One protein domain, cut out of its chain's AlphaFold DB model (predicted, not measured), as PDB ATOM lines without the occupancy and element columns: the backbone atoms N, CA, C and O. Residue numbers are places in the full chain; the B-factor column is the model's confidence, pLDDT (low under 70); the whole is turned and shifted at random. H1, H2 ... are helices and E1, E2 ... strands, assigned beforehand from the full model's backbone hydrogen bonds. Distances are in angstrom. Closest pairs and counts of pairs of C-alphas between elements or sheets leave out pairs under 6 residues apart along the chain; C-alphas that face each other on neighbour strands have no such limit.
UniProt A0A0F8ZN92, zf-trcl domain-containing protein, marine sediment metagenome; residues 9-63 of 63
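Overview. This is residues 9 to 63 of the 63 residues of the protein "zf-trcl domain-containing protein" of marine sediment metagenome (UniProt A0A0F8ZN92). A small two-strand hairpin, E1 and E2, forms the base of a loose, open V whose two arms are the helices H1 and H2, standing well away from each other. A long link with no named element, residues 34 to 46, runs back beside H1 towards the hairpin, and residues 54 to 63, of which 54 to 61 belong to H2, stick out free. The printed part has 55 residues, with two named strands and two named helices in the order E1, E2, H1, H2; the sheet, E1 - E2, is antiparallel, and the class is mixed, helices and strands. The whole is loose, with a radius of gyration of the C-alphas of 13.5 A, and flat, spanning 37 by 27 by 14 A.

Arrangement. E1, residues 9 to 11, and E2, residues 17 to 20, form a hairpin, antiparallel at 129 degrees between their directions. The C-alphas of Glu 9 and Thr 19 face each other at 4.6 A. N 10 and O 18 are within hydrogen-bond range at 2.8 A, as are N 18 and O 10 at 2.8 A. A tight link of one residue joins E2 to H1, residues 22 to 33. H2, residues 47 to 61, is apart from H1 and E1, and only just apart from E2, at 8.0 A. E1 and H1 are apart. Every O i to N i+4 pair is within hydrogen-bond range in H1, and 10 of 11 in H2.

Along the chain. E1 begins at C-alpha 9, (-7.824, -57.451, -19.323), and is 7.1 A long; E2 is 9.9 A long. H1 is 16.4 A long and begins at C-alpha 22, (-7.465, -50.160, -11.218). H2 is 21.3 A long and ends at C-alpha 61, (-35.787, -41.379, -25.438).

Size, cuts and confidence. The two C-alphas farthest apart, those of Lys 22 and Ser 63, are 37.8 A apart. The printed part has no cut. The link from H1 to H2 is long, with 13 residues. Mean pLDDT of the printed part is 88.8; residues 59 to 63 are under 70.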
ATOM      1  N   GLU A   9      -7.385 -57.312 -17.935       96.44
ATOM      2  CA  GLU A   9      -7.824 -57.451 -19.323       96.44
ATOM      3  C   GLU A   9      -9.081 -58.311 -19.413       96.44
ATOM      4  O   GLU A   9      -9.135 -59.440 -18.924       96.44
ATOM      5  N   LEU A  10     -10.099 -57.764 -20.066       95.69
ATOM      6  CA  LEU A  10     -11.401 -58.372 -20.271       95.69
ATOM      7  C   LEU A  10     -11.721 -58.441 -21.755       95.69
ATOM      8  O   LEU A  10     -11.177 -57.690 -22.560       95.69
ATOM      9  N   VAL A  11     -12.677 -59.293 -22.111       96.56
ATOM     10  CA  VAL A  11     -13.190 -59.383 -23.479       96.56
ATOM     11  C   VAL A  11     -14.583 -58.771 -23.531       96.56
ATOM     12  O   VAL A  11     -15.487 -59.151 -22.784       96.56
ATOM     13  N   CYS A  12     -14.759 -57.781 -24.401       96.12
ATOM     14  CA  CYS A  12     -16.048 -57.169 -24.678       96.12
ATOM     15  C   CYS A  12     -16.958 -58.162 -25.408       96.12
ATOM     16  O   CYS A  12     -16.498 -58.977 -26.200       96.12
ATOM     17  N   LEU A  13     -18.276 -58.006 -25.271       93.69
ATOM     18  CA  LEU A  13     -19.246 -58.734 -26.102       93.69
ATOM     19  C   LEU A  13     -19.083 -58.509 -27.621       93.69
ATOM     20  O   LEU A  13     -19.653 -59.266 -28.399       93.69
ATOM     21  N   CYS A  14     -18.340 -57.485 -28.062       94.00
ATOM     22  CA  CYS A  14     -17.989 -57.303 -29.478       94.00
ATOM     23  C   CYS A  14     -16.752 -58.103 -29.923       94.00
ATOM     24  O   CYS A  14     -16.385 -58.018 -31.088       94.00
ATOM     25  N   GLY A  15     -16.108 -58.839 -29.012       94.00
ATOM     26  CA  GLY A  15     -14.909 -59.640 -29.267       94.00
ATOM     27  C   GLY A  15     -13.581 -58.919 -29.020       94.00
ATOM     28  O   GLY A  15     -12.549 -59.576 -28.970       94.00
ATOM     29  N   GLU A  16     -13.583 -57.597 -28.829       95.69
ATOM     30  CA  GLU A  16     -12.353 -56.836 -28.558       95.69
ATOM     31  C   GLU A  16     -11.930 -56.934 -27.088       95.69
ATOM     32  O   GLU A  16     -12.776 -56.872 -26.186       95.69
ATOM     33  N   SER A  17     -10.621 -57.029 -26.845       96.25
ATOM     34  CA  SER A  17     -10.064 -56.895 -25.502       96.25
ATOM     35  C   SER A  17     -10.133 -55.444 -25.024       96.25
ATOM     36  O   SER A  17     -10.069 -54.493 -25.805       96.25
ATOM     37  N   PHE A  18     -10.311 -55.259 -23.721       96.31
ATOM     38  CA  PHE A  18     -10.240 -53.953 -23.082       96.31
ATOM     39  C   PHE A  18      -9.819 -54.089 -21.621       96.31
ATOM     40  O   PHE A  18     -10.056 -55.111 -20.982       96.31
ATOM     41  N   THR A  19      -9.237 -53.028 -21.078       96.62
ATOM     42  CA  THR A  19      -8.804 -52.988 -19.682       96.62
ATOM     43  C   THR A  19      -9.933 -52.486 -18.788       96.62
ATOM     44  O   THR A  19     -10.499 -51.422 -19.045       96.62
ATOM     45  N   TRP A  20     -10.248 -53.236 -17.733       95.25
ATOM     46  CA  TRP A  20     -10.934 -52.711 -16.558       95.25
ATOM     47  C   TRP A  20      -9.873 -52.219 -15.584       95.25
ATOM     48  O   TRP A  20      -9.195 -53.011 -14.926       95.25
ATOM     49  N   SER A  21      -9.678 -50.906 -15.575       95.50
ATOM     50  CA  SER A  21      -8.544 -50.301 -14.883       95.50
ATOM     51  C   SER A  21      -8.682 -50.378 -13.364       95.50
ATOM     52  O   SER A  21      -9.791 -50.398 -12.820       95.50
ATOM     53  N   LYS A  22      -7.544 -50.341 -12.668       95.06
ATOM     54  CA  LYS A  22      -7.465 -50.160 -11.218       95.06
ATOM     55  C   LYS A  22      -8.308 -48.967 -10.753       95.06
ATOM     56  O   LYS A  22      -9.052 -49.087  -9.787       95.06
ATOM     57  N   GLY A  23      -8.214 -47.838 -11.458       94.81
ATOM     58  CA  GLY A  23      -8.957 -46.621 -11.119       94.81
ATOM     59  C   GLY A  23     -10.470 -46.771 -11.293       94.81
ATOM     60  O   GLY A  23     -11.232 -46.292 -10.459       94.81
ATOM     61  N   GLU A  24     -10.927 -47.475 -12.338       93.81
ATOM     62  CA  GLU A  24     -12.352 -47.799 -12.496       93.81
ATOM     63  C   GLU A  24     -12.849 -48.702 -11.361       93.81
ATOM     64  O   GLU A  24     -13.963 -48.505 -10.882       93.81
ATOM     65  N   GLN A  25     -12.047 -49.680 -10.932       94.81
ATOM     66  CA  GLN A  25     -12.403 -50.548  -9.808       94.81
ATOM     67  C   GLN A  25     -12.534 -49.735  -8.521       94.81
ATOM     68  O   GLN A  25     -13.599 -49.749  -7.913       94.81
ATOM     69  N   GLU A  26     -11.501 -48.974  -8.157       94.69
ATOM     70  CA  GLU A  26     -11.492 -48.139  -6.950       94.69
ATOM     71  C   GLU A  26     -12.706 -47.203  -6.896       94.69
ATOM     72  O   GLU A  26     -13.407 -47.149  -5.887       94.69
ATOM     73  N   PHE A  27     -13.019 -46.540  -8.011       94.12
ATOM     74  CA  PHE A  27     -14.186 -45.670  -8.107       94.12
ATOM     75  C   PHE A  27     -15.510 -46.419  -7.898       94.12
ATOM     76  O   PHE A  27     -16.395 -45.926  -7.203       94.12
ATOM     77  N   MET A  28     -15.674 -47.608  -8.487       94.06
ATOM     78  CA  MET A  28     -16.905 -48.387  -8.321       94.06
ATOM     79  C   MET A  28     -17.083 -48.884  -6.883       94.06
ATOM     80  O   MET A  28     -18.190 -48.803  -6.358       94.06
ATOM     81  N   TYR A  29     -16.011 -49.342  -6.236       93.00
ATOM     82  CA  TYR A  29     -16.065 -49.762  -4.835       93.00
ATOM     83  C   TYR A  29     -16.308 -48.584  -3.880       93.00
ATOM     84  O   TYR A  29     -17.030 -48.739  -2.902       93.00
ATOM     85  N   ASP A  30     -15.792 -47.387  -4.178       94.94
ATOM     86  CA  ASP A  30     -16.137 -46.167  -3.431       94.94
ATOM     87  C   ASP A  30     -17.634 -45.819  -3.552       94.94
ATOM     88  O   ASP A  30     -18.262 -45.413  -2.574       94.94
ATOM     89  N   LEU A  31     -18.240 -46.021  -4.728       95.62
ATOM     90  CA  LEU A  31     -19.682 -45.831  -4.912       95.62
ATOM     91  C   LEU A  31     -20.517 -46.864  -4.147       95.62
ATOM     92  O   LEU A  31     -21.546 -46.497  -3.581       95.62
ATOM     93  N   GLU A  32     -20.093 -48.128  -4.136       94.69
ATOM     94  CA  GLU A  32     -20.740 -49.197  -3.361       94.69
ATOM     95  C   GLU A  32     -20.658 -48.894  -1.860       94.69
ATOM     96  O   GLU A  32     -21.679 -48.883  -1.181       94.69
ATOM     97  N   ALA A  33     -19.479 -48.510  -1.356       94.62
ATOM     98  CA  ALA A  33     -19.274 -48.134   0.045       94.62
ATOM     99  C   ALA A  33     -20.086 -46.901   0.490       94.62
ATOM    100  O   ALA A  33     -20.302 -46.698   1.683       94.62
ATOM    101  N   LYS A  34     -20.519 -46.062  -0.458       96.00
ATOM    102  CA  LYS A  34     -21.381 -44.888  -0.229       96.00
ATOM    103  C   LYS A  34     -22.867 -45.172  -0.479       96.00
ATOM    104  O   LYS A  34     -23.638 -44.212  -0.599       96.00
ATOM    105  N   ASP A  35     -23.249 -46.439  -0.644       94.94
ATOM    106  CA  ASP A  35     -24.608 -46.887  -0.976       94.94
ATOM    107  C   ASP A  35     -25.183 -46.199  -2.236       94.94
ATOM    108  O   ASP A  35     -26.389 -45.982  -2.370       94.94
ATOM    109  N   LYS A  36     -24.319 -45.792  -3.183       96.25
ATOM    110  CA  LYS A  36     -24.738 -45.192  -4.466       96.25
ATOM    111  C   LYS A  36     -25.072 -46.242  -5.518       96.25
ATOM    112  O   LYS A  36     -25.788 -45.934  -6.471       96.25
ATOM    113  N   ILE A  37     -24.541 -47.449  -5.354       94.50
ATOM    114  CA  ILE A  37     -24.835 -48.630  -6.161       94.50
ATOM    115  C   ILE A  37     -24.989 -49.837  -5.233       94.50
ATOM    116  O   ILE A  37     -24.378 -49.876  -4.174       94.50
ATOM    117  N   GLU A  38     -25.798 -50.814  -5.642       93.44
ATOM    118  CA  GLU A  38     -26.073 -52.016  -4.843       93.44
ATOM    119  C   GLU A  38     -24.892 -52.994  -4.819       93.44
ATOM    120  O   GLU A  38     -24.659 -53.660  -3.817       93.44
ATOM    121  N   SER A  39     -24.166 -53.107  -5.936       92.62
ATOM    122  CA  SER A  39     -22.983 -53.962  -6.022       92.62
ATOM    123  C   SER A  39     -22.025 -53.549  -7.138       92.62
ATOM    124  O   SER A  39     -22.443 -53.038  -8.186       92.62
ATOM    125  N   VAL A  40     -20.729 -53.810  -6.952       91.06
ATOM    126  CA  VAL A  40     -19.729 -53.688  -8.022       91.06
ATOM    127  C   VAL A  40     -19.808 -54.887  -8.965       91.06
ATOM    128  O   VAL A  40     -19.575 -56.032  -8.584       91.06
ATOM    129  N   SER A  41     -20.069 -54.620 -10.245       92.00
ATOM    130  CA  SER A  41     -20.061 -55.644 -11.294       92.00
ATOM    131  C   SER A  41     -19.011 -55.355 -12.360       92.00
ATOM    132  O   SER A  41     -18.916 -54.228 -12.854       92.00
ATOM    133  N   GLN A  42     -18.292 -56.394 -12.782       91.81
ATOM    134  CA  GLN A  42     -17.322 -56.306 -13.866       91.81
ATOM    135  C   GLN A  42     -17.976 -55.821 -15.178       91.81
ATOM    136  O   GLN A  42     -19.021 -56.349 -15.588       91.81
ATOM    137  N   PRO A  43     -17.367 -54.857 -15.896       92.94
ATOM    138  CA  PRO A  43     -17.903 -54.381 -17.159       92.94
ATOM    139  C   PRO A  43     -17.886 -55.488 -18.220       92.94
ATOM    140  O   PRO A  43     -16.906 -56.203 -18.402       92.94
ATOM    141  N   LYS A  44     -18.984 -55.594 -18.976       93.44
ATOM    142  CA  LYS A  44     -19.129 -56.550 -20.095       93.44
ATOM    143  C   LYS A  44     -18.783 -55.944 -21.460       93.44
ATOM    144  O   LYS A  44     -18.791 -56.637 -22.475       93.44
ATOM    145  N   ARG A  45     -18.586 -54.623 -21.524       93.38
ATOM    146  CA  ARG A  45     -18.413 -53.882 -22.780       93.38
ATOM    147  C   ARG A  45     -17.257 -52.891 -22.700       93.38
ATOM    148  O   ARG A  45     -17.158 -52.139 -21.732       93.38
ATOM    149  N   CYS A  46     -16.464 -52.825 -23.768       93.81
ATOM    150  CA  CYS A  46     -15.415 -51.826 -23.946       93.81
ATOM    151  C   CYS A  46     -15.999 -50.401 -24.013       93.81
ATOM    152  O   CYS A  46     -17.201 -50.207 -24.236       93.81
ATOM    153  N   ALA A  47     -15.149 -49.386 -23.837       88.75
ATOM    154  CA  ALA A  47     -15.555 -47.976 -23.832       88.75
ATOM    155  C   ALA A  47     -16.313 -47.566 -25.111       88.75
ATOM    156  O   ALA A  47     -17.366 -46.927 -25.038       88.75
ATOM    157  N   SER A  48     -15.842 -48.013 -26.278       90.75
ATOM    158  CA  SER A  48     -16.486 -47.762 -27.574       90.75
ATOM    159  C   SER A  48     -17.914 -48.313 -27.624       90.75
ATOM    160  O   SER A  48     -18.850 -47.611 -28.017       90.75
ATOM    161  N   CYS A  49     -18.118 -49.553 -27.172       92.81
ATOM    162  CA  CYS A  49     -19.440 -50.177 -27.117       92.81
ATOM    163  C   CYS A  49     -20.353 -49.548 -26.056       92.81
ATOM    164  O   CYS A  49     -21.558 -49.439 -26.295       92.81
ATOM    165  N   ARG A  50     -19.804 -49.113 -24.911       88.56
ATOM    166  CA  ARG A  50     -20.545 -48.352 -23.889       88.56
ATOM    167  C   ARG A  50     -21.069 -47.030 -24.472       88.56
ATOM    168  O   ARG A  50     -22.254 -46.734 -24.328       88.56
ATOM    169  N   LYS A  51     -20.235 -46.296 -25.220       88.12
ATOM    170  CA  LYS A  51     -20.610 -45.030 -25.878       88.12
ATOM    171  C   LYS A  51     -21.707 -45.210 -26.933       88.12
ATOM    172  O   LYS A  51     -22.685 -44.470 -26.916       88.12
ATOM    173  N   LYS A  52     -21.586 -46.220 -27.804       85.81
ATOM    174  CA  LYS A  52     -22.607 -46.527 -28.828       85.81
ATOM    175  C   LYS A  52     -23.967 -46.859 -28.210       85.81
ATOM    176  O   LYS A  52     -24.988 -46.395 -28.703       85.81
ATOM    177  N   ASN A  53     -23.984 -47.640 -27.128       77.50
ATOM    178  CA  ASN A  53     -25.232 -48.002 -26.455       77.50
ATOM    179  C   ASN A  53     -25.892 -46.789 -25.783       77.50
ATOM    180  O   ASN A  53     -27.107 -46.636 -25.854       77.50
ATOM    181  N   LYS A  54     -25.088 -45.897 -25.186       78.44
ATOM    182  CA  LYS A  54     -25.584 -44.633 -24.631       78.44
ATOM    183  C   LYS A  54     -26.269 -43.785 -25.709       78.44
ATOM    184  O   LYS A  54     -27.423 -43.422 -25.532       78.44
ATOM    185  N   MET A  55     -25.605 -43.583 -26.850       75.00
ATOM    186  CA  MET A  55     -26.173 -42.837 -27.983       75.00
ATOM    187  C   MET A  55     -27.475 -43.465 -28.495       75.00
ATOM    188  O   MET A  55     -28.460 -42.764 -28.690       75.00
ATOM    189  N   ALA A  56     -27.508 -44.791 -28.668       74.06
ATOM    190  CA  ALA A  56     -28.702 -45.492 -29.141       74.06
ATOM    191  C   ALA A  56     -29.893 -45.372 -28.174       74.06
ATOM    192  O   ALA A  56     -31.039 -45.347 -28.618       74.06
ATOM    193  N   ARG A  57     -29.630 -45.308 -26.865       75.56
ATOM    194  CA  ARG A  57     -30.659 -45.078 -25.849       75.56
ATOM    195  C   ARG A  57     -31.170 -43.635 -25.891       75.56
ATOM    196  O   ARG A  57     -32.374 -43.440 -25.986       75.56
ATOM    197  N   GLU A  58     -30.266 -42.659 -25.923       73.56
ATOM    198  CA  GLU A  58     -30.614 -41.231 -25.972       73.56
ATOM    199  C   GLU A  58     -31.404 -40.873 -27.245       73.56
ATOM    200  O   GLU A  58     -32.335 -40.076 -27.187       73.56
ATOM    201  N   SER A  59     -31.107 -41.501 -28.392       68.44
ATOM    202  CA  SER A  59     -31.896 -41.307 -29.620       68.44
ATOM    203  C   SER A  59     -33.322 -41.866 -29.526       68.44
ATOM    204  O   SER A  59     -34.213 -41.348 -30.190       68.44
ATOM    205  N   ARG A  60     -33.552 -42.909 -28.716       63.62
ATOM    206  CA  ARG A  60     -34.884 -43.510 -28.517       63.62
ATOM    207  C   ARG A  60     -35.720 -42.782 -27.470       63.62
ATOM    208  O   ARG A  60     -36.935 -42.804 -27.577       63.62
ATOM    209  N   GLU A  61     -35.092 -42.163 -26.473       60.62
ATOM    210  CA  GLU A  61     -35.787 -41.379 -25.438       60.62
ATOM    211  C   GLU A  61     -36.245 -39.992 -25.952       60.62
ATOM    212  O   GLU A  61     -37.091 -39.368 -25.324       60.62
ATOM    213  N   ASN A  62     -35.737 -39.538 -27.108       56.59
ATOM    214  CA  ASN A  62     -36.075 -38.259 -27.759       56.59
ATOM    215  C   ASN A  62     -36.892 -38.400 -29.068       56.59
ATOM    216  O   ASN A  62     -36.979 -37.430 -29.823       56.59
ATOM    217  N   SER A  63     -37.442 -39.586 -29.367       51.25
ATOM    218  CA  SER A  63     -38.308 -39.831 -30.540       51.25
ATOM    219  C   SER A  63     -39.763 -40.053 -30.146       51.25
ATOM    220  O   SER A  63     -39.985 -40.644 -29.067       51.25
TER     221      SER A  63